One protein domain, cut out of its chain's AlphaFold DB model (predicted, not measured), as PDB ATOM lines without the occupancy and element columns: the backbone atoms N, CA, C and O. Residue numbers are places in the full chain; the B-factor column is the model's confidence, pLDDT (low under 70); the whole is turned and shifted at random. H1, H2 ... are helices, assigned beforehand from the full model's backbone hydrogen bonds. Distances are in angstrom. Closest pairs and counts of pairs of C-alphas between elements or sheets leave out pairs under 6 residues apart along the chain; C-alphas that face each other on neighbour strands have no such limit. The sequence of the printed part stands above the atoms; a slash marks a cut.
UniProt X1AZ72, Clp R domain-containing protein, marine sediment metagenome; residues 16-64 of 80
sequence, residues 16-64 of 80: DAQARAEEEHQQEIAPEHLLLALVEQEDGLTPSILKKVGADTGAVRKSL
ATOM      1  N   ASP A  16     -30.207  -3.632 -34.677       93.38
ATOM      2  CA  ASP A  16     -31.430  -3.064 -34.102       93.38
ATOM      3  C   ASP A  16     -32.397  -2.566 -35.184       93.38
ATOM      4  O   ASP A  16     -33.608  -2.762 -35.088       93.38
ATOM      5  N   ALA A  17     -31.883  -1.934 -36.241       93.19
ATOM      6  CA  ALA A  17     -32.696  -1.481 -37.364       93.19
ATOM      7  C   ALA A  17     -33.330  -2.657 -38.127       93.19
ATOM      8  O   ALA A  17     -34.487  -2.570 -38.533       93.19
ATOM      9  N   GLN A  18     -32.592  -3.760 -38.296       93.00
ATOM     10  CA  GLN A  18     -33.108  -4.985 -38.907       93.00
ATOM     11  C   GLN A  18     -34.206  -5.622 -38.050       93.00
ATOM     12  O   GLN A  18     -35.250  -5.984 -38.589       93.00
ATOM     13  N   ALA A  19     -34.001  -5.711 -36.733       92.19
ATOM     14  CA  ALA A  19     -34.992  -6.264 -35.814       92.19
ATOM     15  C   ALA A  19     -36.313  -5.479 -35.872       92.19
ATOM     16  O   ALA A  19     -37.381  -6.072 -35.976       92.19
ATOM     17  N   ARG A  20     -36.247  -4.144 -35.923       89.75
ATOM     18  CA  ARG A  20     -37.438  -3.286 -36.066       89.75
ATOM     19  C   ARG A  20     -38.162  -3.484 -37.388       89.75
ATOM     20  O   ARG A  20     -39.383  -3.546 -37.409       89.75
ATOM     21  N   ALA A  21     -37.420  -3.579 -38.490       90.12
ATOM     22  CA  ALA A  21     -38.026  -3.842 -39.791       90.12
ATOM     23  C   ALA A  21     -38.771  -5.192 -39.783       90.12
ATOM     24  O   ALA A  21     -39.867  -5.297 -40.325       90.12
ATOM     25  N   GLU A  22     -38.226  -6.207 -39.104       90.25
ATOM     26  CA  GLU A  22     -38.891  -7.502 -38.925       90.25
ATOM     27  C   GLU A  22     -40.147  -7.410 -38.041       90.25
ATOM     28  O   GLU A  22     -41.176  -7.999 -38.389       90.25
ATOM     29  N   GLU A  23     -40.086  -6.647 -36.943       89.00
ATOM     30  CA  GLU A  23     -41.222  -6.362 -36.053       89.00
ATOM     31  C   GLU A  23     -42.373  -5.656 -36.788       89.00
ATOM     32  O   GLU A  23     -43.536  -6.008 -36.598       89.00
ATOM     33  N   GLU A  24     -42.052  -4.727 -37.691       87.12
ATOM     34  CA  GLU A  24     -43.014  -3.997 -38.530       87.12
ATOM     35  C   GLU A  24     -43.384  -4.747 -39.827       87.12
ATOM     36  O   GLU A  24     -44.088  -4.221 -40.696       87.12
ATOM     37  N   HIS A  25     -42.941  -6.003 -39.966       86.88
ATOM     38  CA  HIS A  25     -43.181  -6.867 -41.126       86.88
ATOM     39  C   HIS A  25     -42.721  -6.268 -42.471       86.88
ATOM     40  O   HIS A  25     -43.283  -6.564 -43.532       86.88
ATOM     41  N   GLN A  26     -41.673  -5.449 -42.445       85.38
ATOM     42  CA  GLN A  26     -41.022  -4.873 -43.614       85.38
ATOM     43  C   GLN A  26     -39.789  -5.692 -43.994       85.38
ATOM     44  O   GLN A  26     -38.906  -5.968 -43.189       85.38
ATOM     45  N   GLN A  27     -39.712  -6.079 -45.267       85.12
ATOM     46  CA  GLN A  27     -38.610  -6.902 -45.781       85.12
ATOM     47  C   GLN A  27     -37.311  -6.114 -46.007       85.12
ATOM     48  O   GLN A  27     -36.262  -6.714 -46.233       85.12
ATOM     49  N   GLU A  28     -37.376  -4.783 -45.967       87.88
ATOM     50  CA  GLU A  28     -36.249  -3.890 -46.207       87.88
ATOM     51  C   GLU A  28     -36.066  -2.931 -45.030       87.88
ATOM     52  O   GLU A  28     -37.028  -2.356 -44.516       87.88
ATOM     53  N   ILE A  29     -34.808  -2.714 -44.639       89.56
ATOM     54  CA  ILE A  29     -34.448  -1.677 -43.674       89.56
ATOM     55  C   ILE A  29     -34.617  -0.307 -44.343       89.56
ATOM     56  O   ILE A  29     -33.722   0.184 -45.031       89.56
ATOM     57  N   ALA A  30     -35.763   0.324 -44.113       89.50
ATOM     58  CA  ALA A  30     -35.983   1.718 -44.487       89.50
ATOM     59  C   ALA A  30     -35.143   2.704 -43.629       89.50
ATOM     60  O   ALA A  30     -34.771   2.370 -42.495       89.50
ATOM     61  N   PRO A  31     -34.848   3.925 -44.127       90.62
ATOM     62  CA  PRO A  31     -34.100   4.949 -43.388       90.62
ATOM     63  C   PRO A  31     -34.683   5.288 -42.010       90.62
ATOM     64  O   PRO A  31     -33.938   5.641 -41.096       90.62
ATOM     65  N   GLU A  32     -35.997   5.159 -41.852       90.50
ATOM     66  CA  GLU A  32     -36.733   5.391 -40.614       90.50
ATOM     67  C   GLU A  32     -36.293   4.419 -39.512       90.50
ATOM     68  O   GLU A  32     -36.007   4.860 -38.400       90.50
ATOM     69  N   HIS A  33     -36.123   3.129 -39.829       91.62
ATOM     70  CA  HIS A  33     -35.638   2.117 -38.879       91.62
ATOM     71  C   HIS A  33     -34.221   2.414 -38.417       91.62
ATOM     72  O   HIS A  33     -33.915   2.337 -37.226       91.62
ATOM     73  N   LEU A  34     -33.360   2.781 -39.368       92.50
ATOM     74  CA  LEU A  34     -31.971   3.103 -39.087       92.50
ATOM     75  C   LEU A  34     -31.864   4.344 -38.202       92.50
ATOM     76  O   LEU A  34     -31.124   4.349 -37.219       92.50
ATOM     77  N   LEU A  35     -32.605   5.400 -38.537       92.69
ATOM     78  CA  LEU A  35     -32.580   6.637 -37.771       92.69
ATOM     79  C   LEU A  35     -33.193   6.444 -36.383       92.69
ATOM     80  O   LEU A  35     -32.666   6.982 -35.412       92.69
ATOM     81  N   LEU A  36     -34.257   5.649 -36.264       92.50
ATOM     82  CA  LEU A  36     -34.851   5.323 -34.975       92.50
ATOM     83  C   LEU A  36     -33.872   4.530 -34.096       92.50
ATOM     84  O   LEU A  36     -33.665   4.909 -32.944       92.50
ATOM     85  N   ALA A  37     -33.192   3.520 -34.646       93.25
ATOM     86  CA  ALA A  37     -32.139   2.785 -33.942       93.25
ATOM     87  C   ALA A  37     -30.986   3.709 -33.503       93.25
ATOM     88  O   ALA A  37     -30.541   3.656 -32.360       93.25
ATOM     89  N   LEU A  38     -30.555   4.635 -34.365       93.44
ATOM     90  CA  LEU A  38     -29.534   5.637 -34.037       93.44
ATOM     91  C   LEU A  38     -29.953   6.593 -32.909       93.44
ATOM     92  O   LEU A  38     -29.098   7.046 -32.146       93.44
ATOM     93  N   VAL A  39     -31.235   6.959 -32.842       92.62
ATOM     94  CA  VAL A  39     -31.790   7.869 -31.825       92.62
ATOM     95  C   VAL A  39     -32.030   7.155 -30.494       92.62
ATOM     96  O   VAL A  39     -31.929   7.790 -29.444       92.62
ATOM     97  N   GLU A  40     -32.336   5.862 -30.518       90.69
ATOM     98  CA  GLU A  40     -32.559   5.061 -29.310       90.69
ATOM     99  C   GLU A  40     -31.283   4.421 -28.760       90.69
ATOM    100  O   GLU A  40     -31.276   3.990 -27.610       90.69
ATOM    101  N   GLN A  41     -30.192   4.428 -29.531       89.75
ATOM    102  CA  GLN A  41     -28.900   3.916 -29.094       89.75
ATOM    103  C   GLN A  41     -28.407   4.611 -27.812       89.75
ATOM    104  O   GLN A  41     -28.134   5.819 -27.793       89.75
ATOM    105  N   GLU A  42     -28.215   3.819 -26.755       82.12
ATOM    106  CA  GLU A  42     -27.605   4.269 -25.505       82.12
ATOM    107  C   GLU A  42     -26.158   4.728 -25.736       82.12
ATOM    108  O   GLU A  42     -25.396   4.133 -26.503       82.12
ATOM    109  N   ASP A  43     -25.777   5.849 -25.115       83.19
ATOM    110  CA  ASP A  43     -24.484   6.512 -25.343       83.19
ATOM    111  C   ASP A  43     -24.155   6.739 -26.835       83.19
ATOM    112  O   ASP A  43     -22.990   6.727 -27.261       83.19
ATOM    113  N   GLY A  44     -25.198   6.916 -27.651       83.88
ATOM    114  CA  GLY A  44     -25.108   7.221 -29.068       83.88
ATOM    115  C   GLY A  44     -24.701   8.672 -29.331       83.88
ATOM    116  O   GLY A  44     -24.960   9.596 -28.551       83.88
ATOM    117  N   LEU A  45     -24.081   8.902 -30.488       89.69
ATOM    118  CA  LEU A  45     -23.727  10.255 -30.926       89.69
ATOM    119  C   LEU A  45     -24.964  11.034 -31.411       89.69
ATOM    120  O   LEU A  45     -25.064  12.242 -31.201       89.69
ATOM    121  N   THR A  46     -25.924  10.344 -32.026       91.31
ATOM    122  CA  THR A  46     -27.111  10.935 -32.664       91.31
ATOM    123  C   THR A  46     -27.985  11.736 -31.697       91.31
ATOM    124  O   THR A  46     -28.271  12.894 -32.008       91.31
ATOM    125  N   PRO A  47     -28.353  11.232 -30.497       89.44
ATOM    126  CA  PRO A  47     -29.156  12.006 -29.546       89.44
ATOM    127  C   PRO A  47     -28.432  13.274 -29.080       89.44
ATOM    128  O   PRO A  47     -29.051  14.318 -28.883       89.44
ATOM    129  N   SER A  48     -27.106  13.198 -28.940       90.44
ATOM    130  CA  SER A  48     -26.263  14.332 -28.552       90.44
ATOM    131  C   SER A  48     -26.206  15.399 -29.648       90.44
ATOM    132  O   SER A  48     -26.306  16.590 -29.351       90.44
ATOM    133  N   ILE A  49     -26.094  14.988 -30.916       92.56
ATOM    134  CA  ILE A  49     -26.146  15.899 -32.068       92.56
ATOM    135  C   ILE A  49     -27.518  16.568 -32.156       92.56
ATOM    136  O   ILE A  49     -27.576  17.790 -32.262       92.56
ATOM    137  N   LEU A  50     -28.605  15.795 -32.058       91.06
ATOM    138  CA  LEU A  50     -29.973  16.316 -32.117       91.06
ATOM    139  C   LEU A  50     -30.227  17.369 -31.033       91.06
ATOM    140  O   LEU A  50     -30.694  18.466 -31.335       91.06
ATOM    141  N   LYS A  51     -29.807  17.100 -29.792       90.12
ATOM    142  CA  LYS A  51     -29.871  18.091 -28.707       90.12
ATOM    143  C   LYS A  51     -29.052  19.344 -29.018       90.12
ATOM    144  O   LYS A  51     -29.508  20.454 -28.764       90.12
ATOM    145  N   LYS A  52     -27.853  19.187 -29.589       92.62
ATOM    146  CA  LYS A  52     -26.954  20.308 -29.911       92.62
ATOM    147  C   LYS A  52     -27.500  21.220 -31.011       92.62
ATOM    148  O   LYS A  52     -27.232  22.416 -30.978       92.62
ATOM    149  N   VAL A  53     -28.267  20.679 -31.956       94.31
ATOM    150  CA  VAL A  53     -28.943  21.473 -32.998       94.31
ATOM    151  C   VAL A  53     -30.292  22.041 -32.539       94.31
ATOM    152  O   VAL A  53     -30.964  22.707 -33.319       94.31
ATOM    153  N   GLY A  54     -30.685  21.809 -31.281       91.25
ATOM    154  CA  GLY A  54     -31.946  22.295 -30.715       91.25
ATOM    155  C   GLY A  54     -33.172  21.466 -31.105       91.25
ATOM    156  O   GLY A  54     -34.294  21.930 -30.925       91.25
ATOM    157  N   ALA A  55     -32.983  20.255 -31.635       91.50
ATOM    158  CA  ALA A  55     -34.082  19.348 -31.930       91.50
ATOM    159  C   ALA A  55     -34.556  18.633 -30.656       91.50
ATOM    160  O   ALA A  55     -33.752  18.165 -29.844       91.50
ATOM    161  N   ASP A  56     -35.874  18.497 -30.509       90.19
ATOM    162  CA  ASP A  56     -36.463  17.661 -29.468       90.19
ATOM    163  C   ASP A  56     -36.335  16.185 -29.865       90.19
ATOM    164  O   ASP A  56     -37.073  15.668 -30.706       90.19
ATOM    165  N   THR A  57     -35.392  15.489 -29.231       87.81
ATOM    166  CA  THR A  57     -35.157  14.056 -29.437       87.81
ATOM    167  C   THR A  57     -36.399  13.205 -29.172       87.81
ATOM    168  O   THR A  57     -36.584  12.184 -29.828       87.81
ATOM    169  N   GLY A  58     -37.258  13.609 -28.231       89.06
ATOM    170  CA  GLY A  58     -38.499  12.903 -27.923       89.06
ATOM    171  C   GLY A  58     -39.526  13.041 -29.044       89.06
ATOM    172  O   GLY A  58     -40.123  12.042 -29.450       89.06
ATOM    173  N   ALA A  59     -39.682  14.252 -29.586       89.88
ATOM    174  CA  ALA A  59     -40.544  14.507 -30.739       89.88
ATOM    175  C   ALA A  59     -40.045  13.782 -32.000       89.88
ATOM    176  O   ALA A  59     -40.840  13.153 -32.696       89.88
ATOM    177  N   VAL A  60     -38.729  13.804 -32.258       89.06
ATOM    178  CA  VAL A  60     -38.108  13.088 -33.386       89.06
ATOM    179  C   VAL A  60     -38.345  11.584 -33.275       89.06
ATOM    180  O   VAL A  60     -38.834  10.976 -34.221       89.06
ATOM    181  N   ARG A  61     -38.078  10.987 -32.106       89.88
ATOM    182  CA  ARG A  61     -38.333   9.560 -31.866       89.88
ATOM    183  C   ARG A  61     -39.799   9.203 -32.099       89.88
ATOM    184  O   ARG A  61     -40.085   8.213 -32.758       89.88
ATOM    185  N   LYS A  62     -40.724  10.018 -31.581       89.25
ATOM    186  CA  LYS A  62     -42.163   9.789 -31.746       89.25
ATOM    187  C   LYS A  62     -42.572   9.819 -33.220       89.25
ATOM    188  O   LYS A  62     -43.245   8.903 -33.671       89.25
ATOM    189  N   SER A  63     -42.118  10.826 -33.965       88.44
ATOM    190  CA  SER A  63     -42.410  10.931 -35.397       88.44
ATOM    191  C   SER A  63     -41.832   9.757 -36.191       88.44
ATOM    192  O   SER A  63     -42.482   9.266 -37.105       88.44
ATOM    193  N   LEU A  64     -40.634   9.280 -35.838       87.88
ATOM    194  CA  LEU A  64     -40.025   8.124 -36.497       87.88
ATOM    195  C   LEU A  64     -40.779   6.830 -36.194       87.88
ATOM    196  O   LEU A  64     -41.052   6.069 -37.113       87.88
TER     197      LEU A  64
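Overview. This is residues 16 to 64 of the 80 residues of the protein "Clp R domain-containing protein" of marine sediment metagenome (UniProt X1AZ72). Four short helices make an elongated model in which H2 lies in the middle: H1 packs on it at an angle, toward one end of the whole, and H3 and H4 lie toward the other end. H2, H3 and H4 have their centres in a triangle, with H4 folding back alongside H2 and H3 meeting each of them only at a corner. The printed part has 49 residues, with four named helices in the order H1, H2, H3, H4, no named strand, and the class all helix. It is only just compact, close to loose, with a radius of gyration of the C-alphas of 11.3 A, and the C-alphas span 34 by 20 by 13 A.

Arrangement. Begin with H1, residues 16 to 23, and look next at H2, residues 31 to 40, the hub, which touches three other helices. H1 and H2 touch, and their closest C-alphas are those of Ala 17 and His 33, 4.9 A apart. They run opposite ways at a steep tilt of 60 degrees. Go on to H3, residues 45 to 52, which touches H2 only at the corner by their link; the closest C-alphas, those of Val 39 and Pro 47, are 5.4 A apart, and the lines are about perpendicular at 80 degrees. Last comes H4, residues 57 to 64, which touches H2 at a shallow tilt of 28 degrees, opposite ways. Compare Glu 32 with Leu 64 for their closest C-alphas, 5.9 A apart. H3 and H4 only just touch, and only at the corner, with 3 pairs of C-alphas within 8 A; the closest, those of Leu 50 and Thr 57, are 6.3 A apart. H1 stays apart from H3 and from H4. In H1, H2, H3 and H4 every O i to N i+4 pair is within hydrogen-bond range.

Along the chain. Find C-alpha 16 at (-31.430, -3.064, -34.102); from there H1 runs 10.5 A to C-alpha 23. H2, the longest helix by residues, begins at C-alpha 31, at (-34.100, 4.949, -43.388), and runs 14.2 A to C-alpha 40. H3 runs 10.6 A from Leu 45 to Lys 52. H4 runs 10.4 A from Thr 57 to C-alpha 64 at (-40.025, 8.124, -36.497).

Size, cuts and confidence. Look at Gln 27 and Lys 52 for the two C-alphas farthest apart, 33.6 A. The printed part has no cut. The link from H1 to H2 is short, and those from H2 to H3 and from H3 to H4 are tight. The mean pLDDT of the printed part is 89.9, and no printed residue is under 70.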